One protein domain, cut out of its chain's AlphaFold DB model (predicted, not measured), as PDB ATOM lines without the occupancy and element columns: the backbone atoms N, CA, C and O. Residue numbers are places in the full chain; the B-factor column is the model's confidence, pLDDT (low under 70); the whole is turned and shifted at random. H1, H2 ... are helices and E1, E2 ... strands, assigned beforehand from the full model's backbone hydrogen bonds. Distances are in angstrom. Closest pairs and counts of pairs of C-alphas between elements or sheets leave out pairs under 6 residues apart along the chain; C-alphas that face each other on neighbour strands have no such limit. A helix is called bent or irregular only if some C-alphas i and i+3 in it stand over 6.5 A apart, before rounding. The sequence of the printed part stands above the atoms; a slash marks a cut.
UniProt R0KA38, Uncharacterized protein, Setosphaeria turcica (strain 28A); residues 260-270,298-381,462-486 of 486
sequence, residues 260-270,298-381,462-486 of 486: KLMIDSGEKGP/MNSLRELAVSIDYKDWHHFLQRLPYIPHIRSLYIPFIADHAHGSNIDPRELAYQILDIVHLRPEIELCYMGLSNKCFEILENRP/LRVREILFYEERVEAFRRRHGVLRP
ATOM      1  N   LYS A 260     134.741  87.996  75.878       98.50
ATOM      2  CA  LYS A 260     135.135  88.483  74.553       98.50
ATOM      3  C   LYS A 260     135.365  87.314  73.613       98.50
ATOM      4  O   LYS A 260     136.177  86.431  73.903       98.50
ATOM      5  N   LEU A 261     134.655  87.311  72.493       98.50
ATOM      6  CA  LEU A 261     134.716  86.245  71.504       98.50
ATOM      7  C   LEU A 261     134.961  86.830  70.119       98.50
ATOM      8  O   LEU A 261     134.179  87.647  69.647       98.50
ATOM      9  N   MET A 262     136.007  86.349  69.449       97.81
ATOM     10  CA  MET A 262     136.262  86.630  68.040       97.81
ATOM     11  C   MET A 262     136.521  85.331  67.292       97.81
ATOM     12  O   MET A 262     137.426  84.578  67.654       97.81
ATOM     13  N   ILE A 263     135.732  85.084  66.252       97.62
ATOM     14  CA  ILE A 263     135.885  83.951  65.343       97.62
ATOM     15  C   ILE A 263     135.905  84.515  63.926       97.62
ATOM     16  O   ILE A 263     134.874  84.906  63.382       97.62
ATOM     17  N   ASP A 264     137.093  84.553  63.337       94.44
ATOM     18  CA  ASP A 264     137.321  85.122  62.016       94.44
ATOM     19  C   ASP A 264     138.244  84.197  61.216       94.44
ATOM     20  O   ASP A 264     139.366  83.921  61.623       94.44
ATOM     21  N   SER A 265     137.764  83.681  60.085       92.94
ATOM     22  CA  SER A 265     138.588  82.909  59.131       92.94
ATOM     23  C   SER A 265     138.932  83.720  57.878       92.94
ATOM     24  O   SER A 265     139.434  83.190  56.885       92.94
ATOM     25  N   GLY A 266     138.615  85.015  57.893       85.06
ATOM     26  CA  GLY A 266     138.860  85.924  56.795       85.06
ATOM     27  C   GLY A 266     140.320  86.301  56.683       85.06
ATOM     28  O   GLY A 266     140.965  86.717  57.640       85.06
ATOM     29  N   GLU A 267     140.822  86.224  55.460       79.12
ATOM     30  CA  GLU A 267     142.165  86.662  55.146       79.12
ATOM     31  C   GLU A 267     142.226  88.201  55.140       79.12
ATOM     32  O   GLU A 267     141.477  88.858  54.409       79.12
ATOM     33  N   LYS A 268     143.110  88.773  55.968       75.12
ATOM     34  CA  LYS A 268     143.289  90.229  56.127       75.12
ATOM     35  C   LYS A 268     144.483  90.736  55.348       75.12
ATOM     36  O   LYS A 268     145.532  90.121  55.431       75.12
ATOM     37  N   GLY A 269     144.317  91.817  54.592       65.62
ATOM     38  CA  GLY A 269     145.286  92.716  53.948       65.62
ATOM     39  C   GLY A 269     146.556  92.970  54.762       65.62
ATOM     40  O   GLY A 269     146.470  92.928  55.987       65.62
ATOM     41  N   PRO A 270     147.695  93.330  54.140       60.47
ATOM     42  CA  PRO A 270     148.759  94.026  54.873       60.47
ATOM     43  C   PRO A 270     148.221  95.295  55.572       60.47
ATOM     44  O   PRO A 270     148.669  95.630  56.661       60.47
ATOM     45  N   MET A 298     125.116  82.862  77.514       96.62
ATOM     46  CA  MET A 298     126.420  83.524  77.531       96.62
ATOM     47  C   MET A 298     126.315  84.884  78.227       96.62
ATOM     48  O   MET A 298     126.568  85.926  77.633       96.62
ATOM     49  N   ASN A 299     125.900  84.869  79.494       94.06
ATOM     50  CA  ASN A 299     125.605  86.061  80.299       94.06
ATOM     51  C   ASN A 299     126.812  86.993  80.524       94.06
ATOM     52  O   ASN A 299     126.643  88.198  80.711       94.06
ATOM     53  N   SER A 300     128.030  86.454  80.480       97.06
ATOM     54  CA  SER A 300     129.264  87.232  80.627       97.06
ATOM     55  C   SER A 300     129.722  87.914  79.337       97.06
ATOM     56  O   SER A 300     130.623  88.746  79.401       97.06
ATOM     57  N   LEU A 301     129.128  87.604  78.179       97.94
ATOM     58  CA  LEU A 301     129.582  88.121  76.887       97.94
ATOM     59  C   LEU A 301     129.367  89.642  76.800       97.94
ATOM     60  O   LEU A 301     128.293  90.145  77.125       97.94
ATOM     61  N   ARG A 302     130.409  90.369  76.392       98.00
ATOM     62  CA  ARG A 302     130.454  91.836  76.246       98.00
ATOM     63  C   ARG A 302     130.955  92.271  74.870       98.00
ATOM     64  O   ARG A 302     130.515  93.299  74.369       98.00
ATOM     65  N   GLU A 303     131.850  91.498  74.256       98.25
ATOM     66  CA  GLU A 303     132.371  91.762  72.908       98.25
ATOM     67  C   GLU A 303     132.175  90.535  72.011       98.25
ATOM     68  O   GLU A 303     132.635  89.437  72.349       98.25
ATOM     69  N   LEU A 304     131.516  90.717  70.864       98.38
ATOM     70  CA  LEU A 304     131.258  89.652  69.891       98.38
ATOM     71  C   LEU A 304     131.751  90.053  68.501       98.38
ATOM     72  O   LEU A 304     131.296  91.047  67.948       98.38
ATOM     73  N   ALA A 305     132.639  89.246  67.922       97.62
ATOM     74  CA  ALA A 305     133.220  89.465  66.605       97.62
ATOM     75  C   ALA A 305     133.107  88.222  65.709       97.62
ATOM     76  O   ALA A 305     133.864  87.264  65.880       97.62
ATOM     77  N   VAL A 306     132.144  88.202  64.783       97.50
ATOM     78  CA  VAL A 306     131.768  86.998  64.015       97.50
ATOM     79  C   VAL A 306     131.186  87.342  62.645       97.50
ATOM     80  O   VAL A 306     130.634  88.418  62.451       97.50
ATOM     81  N   SER A 307     131.269  86.409  61.695       96.25
ATOM     82  CA  SER A 307     130.614  86.537  60.379       96.25
ATOM     83  C   SER A 307     129.262  85.823  60.360       96.25
ATOM     84  O   SER A 307     129.118  84.769  60.988       96.25
ATOM     85  N   ILE A 308     128.290  86.373  59.627       96.12
ATOM     86  CA  ILE A 308     126.886  85.921  59.628       96.12
ATOM     87  C   ILE A 308     126.376  85.742  58.189       96.12
ATOM     88  O   ILE A 308     126.814  86.431  57.273       96.12
ATOM     89  N   ASP A 309     125.453  84.808  57.980       95.38
ATOM     90  CA  ASP A 309     124.704  84.672  56.725       95.38
ATOM     91  C   ASP A 309     123.539  85.675  56.700       95.38
ATOM     92  O   ASP A 309     122.808  85.784  57.685       95.38
ATOM     93  N   TYR A 310     123.328  86.399  55.596       95.25
ATOM     94  CA  TYR A 310     122.251  87.387  55.505       95.25
ATOM     95  C   TYR A 310     120.871  86.785  55.779       95.25
ATOM     96  O   TYR A 310     120.034  87.437  56.402       95.25
ATOM     97  N   LYS A 311     120.635  85.515  55.422       95.50
ATOM     98  CA  LYS A 311     119.357  84.848  55.731       95.50
ATOM     99  C   LYS A 311     119.079  84.753  57.239       95.50
ATOM    100  O   LYS A 311     117.925  84.684  57.653       95.50
ATOM    101  N   ASP A 312     120.135  84.747  58.053       97.19
ATOM    102  CA  ASP A 312     120.082  84.658  59.512       97.19
ATOM    103  C   ASP A 312     120.243  86.036  60.182       97.19
ATOM    104  O   ASP A 312     120.160  86.135  61.408       97.19
ATOM    105  N   TRP A 313     120.423  87.112  59.407       96.06
ATOM    106  CA  TRP A 313     120.577  88.479  59.912       96.06
ATOM    107  C   TRP A 313     119.370  88.931  60.733       96.06
ATOM    108  O   TRP A 313     119.506  89.336  61.887       96.06
ATOM    109  N   HIS A 314     118.166  88.782  60.179       96.19
ATOM    110  CA  HIS A 314     116.945  89.155  60.889       96.19
ATOM    111  C   HIS A 314     116.722  88.288  62.139       96.19
ATOM    112  O   HIS A 314     116.336  88.796  63.189       96.19
ATOM    113  N   HIS A 315     117.045  86.989  62.062       97.88
ATOM    114  CA  HIS A 315     117.013  86.084  63.219       97.88
ATOM    115  C   HIS A 315     117.991  86.526  64.316       97.88
ATOM    116  O   HIS A 315     117.679  86.404  65.498       97.88
ATOM    117  N   PHE A 316     119.162  87.050  63.951       98.06
ATOM    118  CA  PHE A 316     120.109  87.629  64.900       98.06
ATOM    119  C   PHE A 316     119.556  88.907  65.552       98.06
ATOM    120  O   PHE A 316     119.555  88.991  66.780       98.06
ATOM    121  N   LEU A 317     119.018  89.851  64.767       97.44
ATOM    122  CA  LEU A 317     118.446  91.107  65.278       97.44
ATOM    123  C   LEU A 317     117.301  90.873  66.272       97.44
ATOM    124  O   LEU A 317     117.312  91.438  67.363       97.44
ATOM    125  N   GLN A 318     116.366  89.973  65.950       97.06
ATOM    126  CA  GLN A 318     115.252  89.609  66.840       97.06
ATOM    127  C   GLN A 318     115.711  89.050  68.194       97.06
ATOM    128  O   GLN A 318     114.957  89.057  69.165       97.06
ATOM    129  N   ARG A 319     116.935  88.522  68.264       96.94
ATOM    130  CA  ARG A 319     117.483  87.871  69.457       96.94
ATOM    131  C   ARG A 319     118.513  88.709  70.198       96.94
ATOM    132  O   ARG A 319     118.916  88.315  71.290       96.94
ATOM    133  N   LEU A 320     118.917  89.849  69.644       96.62
ATOM    134  CA  LEU A 320     119.812  90.796  70.300       96.62
ATOM    135  C   LEU A 320     119.324  91.204  71.710       96.62
ATOM    136  O   LEU A 320     120.159  91.223  72.615       96.62
ATOM    137  N   PRO A 321     118.009  91.387  71.972       95.88
ATOM    138  CA  PRO A 321     117.512  91.688  73.321       95.88
ATOM    139  C   PRO A 321     117.792  90.598  74.371       95.88
ATOM    140  O   PRO A 321     117.754  90.872  75.565       95.88
ATOM    141  N   TYR A 322     118.100  89.360  73.963       96.12
ATOM    142  CA  TYR A 322     118.452  88.273  74.889       96.12
ATOM    143  C   TYR A 322     119.922  88.290  75.335       96.12
ATOM    144  O   TYR A 322     120.334  87.434  76.122       96.12
ATOM    145  N   ILE A 323     120.727  89.223  74.825       96.31
ATOM    146  CA  ILE A 323     122.107  89.472  75.256       96.31
ATOM    147  C   ILE A 323     122.304  90.965  75.570       96.31
ATOM    148  O   ILE A 323     123.168  91.605  74.971       96.31
ATOM    149  N   PRO A 324     121.530  91.531  76.518       95.44
ATOM    150  CA  PRO A 324     121.475  92.979  76.750       95.44
ATOM    151  C   PRO A 324     122.831  93.571  77.154       95.44
ATOM    152  O   PRO A 324     123.146  94.703  76.817       95.44
ATOM    153  N   HIS A 325     123.692  92.776  77.788       95.31
ATOM    154  CA  HIS A 325     125.007  93.219  78.249       95.31
ATOM    155  C   HIS A 325     126.061  93.374  77.140       95.31
ATOM    156  O   HIS A 325     127.219  93.677  77.434       95.31
ATOM    157  N   ILE A 326     125.730  93.096  75.875       97.06
ATOM    158  CA  ILE A 326     126.686  93.256  74.779       97.06
ATOM    159  C   ILE A 326     127.059  94.739  74.638       97.06
ATOM    160  O   ILE A 326     126.202  95.592  74.460       97.06
ATOM    161  N   ARG A 327     128.354  95.058  74.720       96.69
ATOM    162  CA  ARG A 327     128.879  96.433  74.624       96.69
ATOM    163  C   ARG A 327     129.448  96.737  73.249       96.69
ATOM    164  O   ARG A 327     129.435  97.888  72.813       96.69
ATOM    165  N   SER A 328     129.973  95.716  72.573       97.69
ATOM    166  CA  SER A 328     130.497  95.856  71.219       97.69
ATOM    167  C   SER A 328     130.177  94.660  70.332       97.69
ATOM    168  O   SER A 328     130.226  93.500  70.754       97.69
ATOM    169  N   LEU A 329     129.880  94.974  69.076       97.81
ATOM    170  CA  LEU A 329     129.595  94.019  68.019       97.81
ATOM    171  C   LEU A 329     130.522  94.294  66.833       97.81
ATOM    172  O   LEU A 329     130.660  95.434  66.404       97.81
ATOM    173  N   TYR A 330     131.156  93.262  66.287       97.12
ATOM    174  CA  TYR A 330     131.963  93.347  65.076       97.12
ATOM    175  C   TYR A 330     131.528  92.278  64.076       97.12
ATOM    176  O   TYR A 330     131.669  91.081  64.323       97.12
ATOM    177  N   ILE A 331     131.012  92.699  62.930       95.88
ATOM    178  CA  ILE A 331     130.559  91.807  61.865       95.88
ATOM    179  C   ILE A 331     131.361  92.140  60.611       95.88
ATOM    180  O   ILE A 331     130.966  93.019  59.842       95.88
ATOM    181  N   PRO A 332     132.522  91.486  60.409       92.25
ATOM    182  CA  PRO A 332     133.390  91.779  59.273       92.25
ATOM    183  C   PRO A 332     132.788  91.345  57.933       92.25
ATOM    184  O   PRO A 332     133.146  91.917  56.907       92.25
ATOM    185  N   PHE A 333     131.905  90.341  57.929       92.19
ATOM    186  CA  PHE A 333     131.289  89.813  56.716       92.19
ATOM    187  C   PHE A 333     129.835  89.404  56.952       92.19
ATOM    188  O   PHE A 333     129.524  88.728  57.940       92.19
ATOM    189  N   ILE A 334     128.979  89.761  55.991       93.12
ATOM    190  CA  ILE A 334     127.615  89.250  55.846       93.12
ATOM    191  C   ILE A 334     127.516  88.551  54.488       93.12
ATOM    192  O   ILE A 334     127.779  89.164  53.453       93.12
ATOM    193  N   ALA A 335     127.196  87.256  54.485       92.06
ATOM    194  CA  ALA A 335     127.113  86.468  53.256       92.06
ATOM    195  C   ALA A 335     125.787  86.654  52.522       92.06
ATOM    196  O   ALA A 335     124.763  86.820  53.163       92.06
ATOM    197  N   ASP A 336     125.809  86.516  51.195       89.69
ATOM    198  CA  ASP A 336     124.615  86.271  50.370       89.69
ATOM    199  C   ASP A 336     123.499  87.324  50.533       89.69
ATOM    200  O   ASP A 336     122.307  87.027  50.466       89.69
ATOM    201  N   HIS A 337     123.895  88.585  50.726       87.19
ATOM    202  CA  HIS A 337     122.973  89.716  50.723       87.19
ATOM    203  C   HIS A 337     122.365  89.929  49.331       87.19
ATOM    204  O   HIS A 337     123.046  89.763  48.319       87.19
ATOM    205  N   ALA A 338     121.103  90.369  49.266       80.19
ATOM    206  CA  ALA A 338     120.385  90.588  48.002       80.19
ATOM    207  C   ALA A 338     121.102  91.579  47.059       80.19
ATOM    208  O   ALA A 338     121.077  91.427  45.842       80.19
ATOM    209  N   HIS A 339     121.789  92.570  47.631       77.75
ATOM    210  CA  HIS A 339     122.619  93.551  46.913       77.75
ATOM    211  C   HIS A 339     124.087  93.118  46.708       77.75
ATOM    212  O   HIS A 339     124.929  93.931  46.327       77.75
ATOM    213  N   GLY A 340     124.420  91.846  46.959       78.25
ATOM    214  CA  GLY A 340     125.776  91.320  46.828       78.25
ATOM    215  C   GLY A 340     126.761  92.028  47.762       78.25
ATOM    216  O   GLY A 340     126.524  92.122  48.962       78.25
ATOM    217  N   SER A 341     127.869  92.533  47.212       72.38
ATOM    218  CA  SER A 341     128.901  93.269  47.958       72.38
ATOM    219  C   SER A 341     128.552  94.731  48.255       72.38
ATOM    220  O   SER A 341     129.294  95.381  48.984       72.38
ATOM    221  N   ASN A 342     127.457  95.263  47.705       78.12
ATOM    222  CA  ASN A 342     127.097  96.684  47.805       78.12
ATOM    223  C   ASN A 342     126.211  96.985  49.023       78.12
ATOM    224  O   ASN A 342     125.311  97.815  48.951       78.12
ATOM    225  N   ILE A 343     126.423  96.271  50.128       86.00
ATOM    226  CA  ILE A 343     125.684  96.505  51.370       86.00
ATOM    227  C   ILE A 343     126.211  97.797  51.986       86.00
ATOM    228  O   ILE A 343     127.410  97.880  52.254       86.00
ATOM    229  N   ASP A 344     125.347  98.782  52.231       91.19
ATOM    230  CA  ASP A 344     125.748  99.966  52.987       91.19
ATOM    231  C   ASP A 344     125.850  99.601  54.480       91.19
ATOM    232  O   ASP A 344     124.832  99.297  55.114       91.19
ATOM    233  N   PRO A 345     127.049  99.643  55.097       93.38
ATOM    234  CA  PRO A 345     127.190  99.365  56.523       93.38
ATOM    235  C   PRO A 345     126.368 100.321  57.394       93.38
ATOM    236  O   PRO A 345     126.039  99.982  58.529       93.38
ATOM    237  N   ARG A 346     126.027 101.510  56.877       95.12
ATOM    238  CA  ARG A 346     125.206 102.488  57.587       95.12
ATOM    239  C   ARG A 346     123.753 102.033  57.730       95.12
ATOM    240  O   ARG A 346     123.178 102.224  58.796       95.12
ATOM    241  N   GLU A 347     123.174 101.400  56.710       94.62
ATOM    242  CA  GLU A 347     121.815 100.843  56.783       94.62
ATOM    243  C   GLU A 347     121.733  99.731  57.832       94.62
ATOM    244  O   GLU A 347     120.830  99.721  58.665       94.62
ATOM    245  N   LEU A 348     122.727  98.839  57.858       95.56
ATOM    246  CA  LEU A 348     122.833  97.796  58.882       95.56
ATOM    247  C   LEU A 348     122.966  98.383  60.294       95.56
ATOM    248  O   LEU A 348     122.375  97.861  61.239       95.56
ATOM    249  N   ALA A 349     123.725  99.474  60.445       96.94
ATOM    250  CA  ALA A 349     123.858 100.170  61.721       96.94
ATOM    251  C   ALA A 349     122.519 100.757  62.190       96.94
ATOM    252  O   ALA A 349     122.204 100.655  63.374       96.94
ATOM    253  N   TYR A 350     121.721 101.327  61.279       96.62
ATOM    254  CA  TYR A 350     120.377 101.815  61.601       96.62
ATOM    255  C   TYR A 350     119.433 100.682  62.010       96.62
ATOM    256  O   TYR A 350     118.737 100.820  63.006       96.62
ATOM    257  N   GLN A 351     119.490  99.524  61.348       96.25
ATOM    258  CA  GLN A 351     118.684  98.366  61.756       96.25
ATOM    259  C   GLN A 351     119.017  97.885  63.176       96.25
ATOM    260  O   GLN A 351     118.123  97.490  63.919       96.25
ATOM    261  N   ILE A 352     120.294  97.914  63.579       97.19
ATOM    262  CA  ILE A 352     120.671  97.613  64.968       97.19
ATOM    263  C   ILE A 352     120.196  98.728  65.909       97.19
ATOM    264  O   ILE A 352     119.660  98.428  66.976       97.19
ATOM    265  N   LEU A 353     120.371  99.997  65.522       95.81
ATOM    266  CA  LEU A 353     119.930 101.151  66.306       95.81
ATOM    267  C   LEU A 353     118.433 101.085  66.617       95.81
ATOM    268  O   LEU A 353     118.063 101.357  67.752       95.81
ATOM    269  N   ASP A 354     117.599 100.685  65.657       95.44
ATOM    270  CA  ASP A 354     116.154 100.540  65.851       95.44
ATOM    271  C   ASP A 354     115.839  99.529  66.963       95.44
ATOM    272  O   ASP A 354     115.007  99.792  67.831       95.44
ATOM    273  N   ILE A 355     116.556  98.399  67.010       96.25
ATOM    274  CA  ILE A 355     116.399  97.408  68.084       96.25
ATOM    275  C   ILE A 355     116.834  97.980  69.437       96.25
ATOM    276  O   ILE A 355     116.124  97.795  70.422       96.25
ATOM    277  N   VAL A 356     117.970  98.683  69.496       95.12
ATOM    278  CA  VAL A 356     118.459  99.322  70.735       95.12
ATOM    279  C   VAL A 356     117.502 100.426  71.197       95.12
ATOM    280  O   VAL A 356     117.261 100.575  72.389       95.12
ATOM    281  N   HIS A 357     116.901 101.166  70.266       92.75
ATOM    282  CA  HIS A 357     115.910 102.194  70.572       92.75
ATOM    283  C   HIS A 357     114.629 101.596  71.166       92.75
ATOM    284  O   HIS A 357     114.082 102.144  72.118       92.75
ATOM    285  N   LEU A 358     114.181 100.447  70.648       93.31
ATOM    286  CA  LEU A 358     113.024  99.715  71.174       93.31
ATOM    287  C   LEU A 358     113.316  98.984  72.495       93.31
ATOM    288  O   LEU A 358     112.381  98.651  73.222       93.31
ATOM    289  N   ARG A 359     114.588  98.684  72.783       93.06
ATOM    290  CA  ARG A 359     115.048  97.900  73.940       93.06
ATOM    291  C   ARG A 359     116.237  98.604  74.611       93.06
ATOM    292  O   ARG A 359     117.381  98.179  74.420       93.06
ATOM    293  N   PRO A 360     115.988  99.686  75.375       89.06
ATOM    294  CA  PRO A 360     117.039 100.522  75.961       89.06
ATOM    295  C   PRO A 360     117.889  99.803  77.018       89.06
ATOM    296  O   PRO A 360     118.937 100.309  77.404       89.06
ATOM    297  N   GLU A 361     117.487  98.614  77.473       91.56
ATOM    298  CA  GLU A 361     118.324  97.753  78.311       91.56
ATOM    299  C   GLU A 361     119.540  97.168  77.571       91.56
ATOM    300  O   GLU A 361     120.424  96.588  78.202       91.56
ATOM    301  N   ILE A 362     119.584  97.272  76.238       94.50
ATOM    302  CA  ILE A 362     120.734  96.844  75.445       94.50
ATOM    303  C   ILE A 362     121.849  97.884  75.582       94.50
ATOM    304  O   ILE A 362     121.747  99.012  75.113       94.50
ATOM    305  N   GLU A 363     122.975  97.468  76.150       93.88
ATOM    306  CA  GLU A 363     124.120  98.324  76.469       93.88
ATOM    307  C   GLU A 363     125.109  98.514  75.296       93.88
ATOM    308  O   GLU A 363     126.295  98.803  75.496       93.88
ATOM    309  N   LEU A 364     124.659  98.310  74.055       95.69
ATOM    310  CA  LEU A 364     125.529  98.315  72.882       95.69
ATOM    311  C   LEU A 364     126.042  99.731  72.601       95.69
ATOM    312  O   LEU A 364     125.269 100.647  72.349       95.69
ATOM    313  N   CYS A 365     127.364  99.905  72.605       95.19
ATOM    314  CA  CYS A 365     127.999 101.203  72.370       95.19
ATOM    315  C   CYS A 365     128.719 101.266  71.023       95.19
ATOM    316  O   CYS A 365     128.740 102.317  70.390       95.19
ATOM    317  N   TYR A 366     129.320 100.156  70.584       97.12
ATOM    318  CA  TYR A 366     130.191 100.141  69.407       97.12
ATOM    319  C   TYR A 366     129.810  99.040  68.422       97.12
ATOM    320  O   TYR A 366     129.625  97.884  68.803       97.12
ATOM    321  N   MET A 367     129.761  99.383  67.138       96.69
ATOM    322  CA  MET A 367     129.441  98.458  66.055       96.69
ATOM    323  C   MET A 367     130.472  98.590  64.940       96.69
ATOM    324  O   MET A 367     130.542  99.610  64.266       96.69
ATOM    325  N   GLY A 368     131.287  97.564  64.727       95.50
ATOM    326  CA  GLY A 368     132.087  97.433  63.516       95.50
ATOM    327  C   GLY A 368     131.303  96.628  62.485       95.50
ATOM    328  O   GLY A 368     130.964  95.477  62.743       95.50
ATOM    329  N   LEU A 369     131.013  97.205  61.326       94.62
ATOM    330  CA  LEU A 369     130.264  96.557  60.251       94.62
ATOM    331  C   LEU A 369     131.095  96.642  58.976       94.62
ATOM    332  O   LEU A 369     131.360  97.728  58.458       94.62
ATOM    333  N   SER A 370     131.530  95.488  58.477       90.38
ATOM    334  CA  SER A 370     132.500  95.391  57.385       90.38
ATOM    335  C   SER A 370     133.775  96.199  57.685       90.38
ATOM    336  O   SER A 370     134.529  95.855  58.596       90.38
ATOM    337  N   ASN A 371     134.021  97.277  56.940       87.88
ATOM    338  CA  ASN A 371     135.167  98.175  57.080       87.88
ATOM    339  C   ASN A 371     134.833  99.500  57.788       87.88
ATOM    340  O   ASN A 371     135.702 100.365  57.869       87.88
ATOM    341  N   LYS A 372     133.606  99.673  58.290       93.06
ATOM    342  CA  LYS A 372     133.168 100.875  59.008       93.06
ATOM    343  C   LYS A 372     132.959 100.594  60.487       93.06
ATOM    344  O   LYS A 372     132.657  99.466  60.879       93.06
ATOM    345  N   CYS A 373     133.106 101.627  61.306       94.94
ATOM    346  CA  CYS A 373     132.842 101.563  62.734       94.94
ATOM    347  C   CYS A 373     131.867 102.669  63.131       94.94
ATOM    348  O   CYS A 373     131.902 103.774  62.593       94.94
ATOM    349  N   PHE A 374     130.986 102.348  64.065       96.50
ATOM    350  CA  PHE A 374     129.906 103.204  64.505       96.50
ATOM    351  C   PHE A 374     129.839 103.227  66.029       96.50
ATOM    352  O   PHE A 374     130.001 102.194  66.682       96.50
ATOM    353  N   GLU A 375     129.570 104.404  66.579       95.81
ATOM    354  CA  GLU A 375     129.303 104.641  67.995       95.81
ATOM    355  C   GLU A 375     127.826 105.005  68.171       95.81
ATOM    356  O   GLU A 375     127.298 105.852  67.439       95.81
ATOM    357  N   ILE A 376     127.160 104.352  69.124       93.69
ATOM    358  CA  ILE A 376     125.812 104.714  69.565       93.69
ATOM    359  C   ILE A 376     125.957 105.769  70.656       93.69
ATOM    360  O   ILE A 376     126.562 105.528  71.698       93.69
ATOM    361  N   LEU A 377     125.408 106.949  70.393       88.25
ATOM    362  CA  LEU A 377     125.420 108.083  71.302       88.25
ATOM    363  C   LEU A 377     124.022 108.289  71.871       88.25
ATOM    364  O   LEU A 377     123.047 108.412  71.125       88.25
ATOM    365  N   GLU A 378     123.942 108.386  73.192       82.62
ATOM    366  CA  GLU A 378     122.744 108.817  73.892       82.62
ATOM    367  C   GLU A 378     122.677 110.347  73.860       82.62
ATOM    368  O   GLU A 378     123.533 111.025  74.434       82.62
ATOM    369  N   ASN A 379     121.675 110.931  73.196       60.97
ATOM    370  CA  ASN A 379     121.380 112.336  73.448       60.97
ATOM    371  C   ASN A 379     120.662 112.417  74.784       60.97
ATOM    372  O   ASN A 379     119.432 112.336  74.828       60.97
ATOM    373  N   ARG A 380     121.411 112.639  75.863       51.19
ATOM    374  CA  ARG A 380     120.805 113.359  76.976       51.19
ATOM    375  C   ARG A 380     120.378 114.720  76.427       51.19
ATOM    376  O   ARG A 380     121.210 115.379  75.792       51.19
ATOM    377  N   PRO A 381     119.118 115.150  76.611       49.41
ATOM    378  CA  PRO A 381     118.808 116.564  76.538       49.41
ATOM    379  C   PRO A 381     119.773 117.215  77.521       49.41
ATOM    380  O   PRO A 381     119.705 116.971  78.725       49.41
ATOM    381  N   LEU A 462     118.598 108.270  70.817       87.25
ATOM    382  CA  LEU A 462     119.824 107.642  70.344       87.25
ATOM    383  C   LEU A 462     120.181 108.140  68.938       87.25
ATOM    384  O   LEU A 462     119.313 108.374  68.095       87.25
ATOM    385  N   ARG A 463     121.478 108.309  68.673       90.56
ATOM    386  CA  ARG A 463     122.005 108.560  67.328       90.56
ATOM    387  C   ARG A 463     123.216 107.679  67.063       90.56
ATOM    388  O   ARG A 463     123.982 107.382  67.975       90.56
ATOM    389  N   VAL A 464     123.422 107.322  65.803       93.75
ATOM    390  CA  VAL A 464     124.631 106.624  65.356       93.75
ATOM    391  C   VAL A 464     125.589 107.612  64.707       93.75
ATOM    392  O   VAL A 464     125.185 108.434  63.880       93.75
ATOM    393  N   ARG A 465     126.869 107.511  65.063       94.31
ATOM    394  CA  ARG A 465     127.967 108.281  64.477       94.31
ATOM    395  C   ARG A 465     129.005 107.334  63.886       94.31
ATOM    396  O   ARG A 465     129.454 106.425  64.571       94.31
ATOM    397  N   GLU A 466     129.413 107.568  62.641       94.81
ATOM    398  CA  GLU A 466     130.573 106.881  62.059       94.81
ATOM    399  C   GLU A 466     131.858 107.391  62.734       94.81
ATOM    400  O   GLU A 466     132.069 108.602  62.867       94.81
ATOM    401  N   ILE A 467     132.692 106.462  63.191       93.12
ATOM    402  CA  ILE A 467     133.958 106.720  63.877       93.12
ATOM    403  C   ILE A 467     135.076 105.891  63.244       93.12
ATOM    404  O   ILE A 467     134.839 104.911  62.532       93.12
ATOM    405  N   LEU A 468     136.322 106.256  63.538       90.94
ATOM    406  CA  LEU A 468     137.437 105.336  63.341       90.94
ATOM    407  C   LEU A 468     137.322 104.187  64.347       90.94
ATOM    408  O   LEU A 468     136.753 104.341  65.424       90.94
ATOM    409  N   PHE A 469     137.893 103.032  64.019       85.56
ATOM    410  CA  PHE A 469     137.937 101.920  64.962       85.56
ATOM    411  C   PHE A 469     138.722 102.310  66.223       85.56
ATOM    412  O   PHE A 469     139.943 102.459  66.172       85.56
ATOM    413  N   TYR A 470     138.029 102.419  67.357       83.75
ATOM    414  CA  TYR A 470     138.632 102.657  68.671       83.75
ATOM    415  C   TYR A 470     139.302 101.384  69.203       83.75
ATOM    416  O   TYR A 470     138.755 100.654  70.031       83.75
ATOM    417  N   GLU A 471     140.506 101.110  68.702       82.75
ATOM    418  CA  GLU A 471     141.339  99.960  69.087       82.75
ATOM    419  C   GLU A 471     141.718  99.960  70.575       82.75
ATOM    420  O   GLU A 471     141.969  98.909  71.154       82.75
ATOM    421  N   GLU A 472     141.714 101.121  71.218       81.44
ATOM    422  CA  GLU A 472     141.959 101.258  72.655       81.44
ATOM    423  C   GLU A 472     140.754 100.861  73.523       81.44
ATOM    424  O   GLU A 472     140.936 100.392  74.645       81.44
ATOM    425  N   ARG A 473     139.522 101.002  73.010       86.38
ATOM    426  CA  ARG A 473     138.287 100.742  73.773       86.38
ATOM    427  C   ARG A 473     137.714  99.351  73.541       86.38
ATOM    428  O   ARG A 473     137.114  98.781  74.447       86.38
ATOM    429  N   VAL A 474     137.876  98.813  72.333       90.69
ATOM    430  CA  VAL A 474     137.302  97.521  71.944       90.69
ATOM    431  C   VAL A 474     138.415  96.582  71.514       90.69
ATOM    432  O   VAL A 474     139.112  96.793  70.517       90.69
ATOM    433  N   GLU A 475     138.571  95.491  72.255       91.00
ATOM    434  CA  GLU A 475     139.698  94.593  72.064       91.00
ATOM    435  C   GLU A 475     139.571  93.782  70.774       91.00
ATOM    436  O   GLU A 475     140.569  93.561  70.086       91.00
ATOM    437  N   ALA A 476     138.346  93.404  70.399       88.31
ATOM    438  CA  ALA A 476     138.081  92.806  69.095       88.31
ATOM    439  C   ALA A 476     138.538  93.716  67.939       88.31
ATOM    440  O   ALA A 476     139.135  93.235  66.974       88.31
ATOM    441  N   PHE A 477     138.336  95.036  68.052       89.75
ATOM    442  CA  PHE A 477     138.815  95.986  67.051       89.75
ATOM    443  C   PHE A 477     140.337  96.045  67.047       89.75
ATOM    444  O   PHE A 477     140.926  95.933  65.978       89.75
ATOM    445  N   ARG A 478     140.982  96.139  68.214       90.00
ATOM    446  CA  ARG A 478     142.451  96.107  68.336       90.00
ATOM    447  C   ARG A 478     143.065  94.902  67.640       90.00
ATOM    448  O   ARG A 478     144.025  95.014  66.884       90.00
ATOM    449  N   ARG A 479     142.492  93.727  67.900       89.69
ATOM    450  CA  ARG A 479     143.026  92.450  67.434       89.69
ATOM    451  C   ARG A 479     142.645  92.151  65.985       89.69
ATOM    452  O   ARG A 479     143.255  91.263  65.408       89.69
ATOM    453  N   ARG A 480     141.729  92.897  65.346       85.00
ATOM    454  CA  ARG A 480     141.236  92.636  63.969       85.00
ATOM    455  C   ARG A 480     142.326  92.503  62.897       85.00
ATOM    456  O   ARG A 480     142.081  91.882  61.868       85.00
ATOM    457  N   HIS A 481     143.506  93.069  63.146       84.88
ATOM    458  CA  HIS A 481     144.648  93.059  62.229       84.88
ATOM    459  C   HIS A 481     145.517  91.799  62.316       84.88
ATOM    460  O   HIS A 481     146.334  91.577  61.430       84.88
ATOM    461  N   GLY A 482     145.371  90.977  63.360       83.19
ATOM    462  CA  GLY A 482     146.148  89.742  63.508       83.19
ATOM    463  C   GLY A 482     147.643  89.943  63.783       83.19
ATOM    464  O   GLY A 482     148.425  89.031  63.530       83.19
ATOM    465  N   VAL A 483     148.032  91.108  64.315       84.62
ATOM    466  CA  VAL A 483     149.414  91.470  64.685       84.62
ATOM    467  C   VAL A 483     149.465  92.031  66.111       84.62
ATOM    468  O   VAL A 483     148.468  92.577  66.598       84.62
ATOM    469  N   LEU A 484     150.606  91.903  66.788       84.88
ATOM    470  CA  LEU A 484     150.903  92.616  68.027       84.88
ATOM    471  C   LEU A 484     151.365  94.025  67.647       84.88
ATOM    472  O   LEU A 484     152.478  94.227  67.166       84.88
ATOM    473  N   ARG A 485     150.480  95.008  67.817       71.75
ATOM    474  CA  ARG A 485     150.871  96.415  67.701       71.75
ATOM    475  C   ARG A 485     151.574  96.842  69.001       71.75
ATOM    476  O   ARG A 485     151.054  96.470  70.056       71.75
ATOM    477  N   PRO A 486     152.728  97.533  68.917       55.09
ATOM    478  CA  PRO A 486     153.438  98.072  70.078       55.09
ATOM    479  C   PRO A 486     152.582  98.995  70.939       55.09
ATOM    480  O   PRO A 486     151.708  99.685  70.362       55.09
TER     481      PRO A 486
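Overview. This is residues 260 to 270, 298 to 381 and 462 to 486 of the 486 residues of an uncharacterized protein of Setosphaeria turcica (strain 28A) (UniProt R0KA38). A twisted sheet of six strands has helix H2 over one face and short helix H3 over the opposite face. Helix H1 stands beside H2, off the sheet. The 120 printed residues hold E1 E2 H1 E3 H2 E4 E5 E6 H3 along the chain; the class is mixed, helices and strands. The sheet, order E1 E2 E3 E4 E5 E6, is mixed. The whole is compact, radius of gyration of the C-alphas 14.1 A, spanning 42 by 37 by 28 A.

Along the chain. The strands are E1, residues 260 to 264, from C-alpha 260 at (135.135, 88.483, 74.553); E2, 303 to 306; E3, 328 to 331; E4, 366 to 369; E5, 372 to 379, 21.9 A long; and E6, 462 to 467, 15.6 A. The helices are H1, 310 to 322, 19.8 A; H2, 345 to 358, 20.4 A; and H3, 475 to 479, ending at C-alpha 479 (143.026, 92.450, 67.434). H1 is irregular: C-alphas 318 and 321 are 7.2 A apart.

Arrangement. E1 to E4 are parallel neighbours in turn (N 261 and O 303, 2.9 A; N 304 and O 328, 3.1 A; N 329 and O 366, 2.9 A, within hydrogen-bond range). E4 and E5 form an antiparallel hairpin (N 367 and O 374, 2.9 A); E5 and E6 are antiparallel (N 375 and O 465, 2.9 A). E2, H1, E3 and E3, H2, E4 are strand-helix-strand units, parallel neighbours joined through a helix, with right-handed crossovers. H2 is on the sheet, height 7.5 A, over E4 and E5, only just slantwise, at 31 degrees to E5 on the local plane; its closest C-alphas to E4 are Pro 345 and Leu 369, 5.6 A. H1 touches H2 with residues 317 to 321 alone, closest C-alphas Leu 317 and Ile 352, 6.9 A, the same way at a shallow tilt of 31 degrees. H3, height 8.2 A, is only just over E2, with 3 of its C-alphas; the closest are Ala 305 and Ala 476, 6.4 A. O i to N i+4 pairs are within range throughout H3, in 9 of 10 for H2 and 4 of 9 for H1, where 7 of 10 i+3 pairs are.

Size, cuts and confidence. The farthest C-alphas, Glu 267 and Pro 381, are 43.6 A apart. Residues 271 to 297 and 382 to 461 are not printed; the gaps are 33.5 A and 10.9 A. The link E3 to H2 is long. Residues 269 to 270, 379 to 381 and 486 are under pLDDT 70.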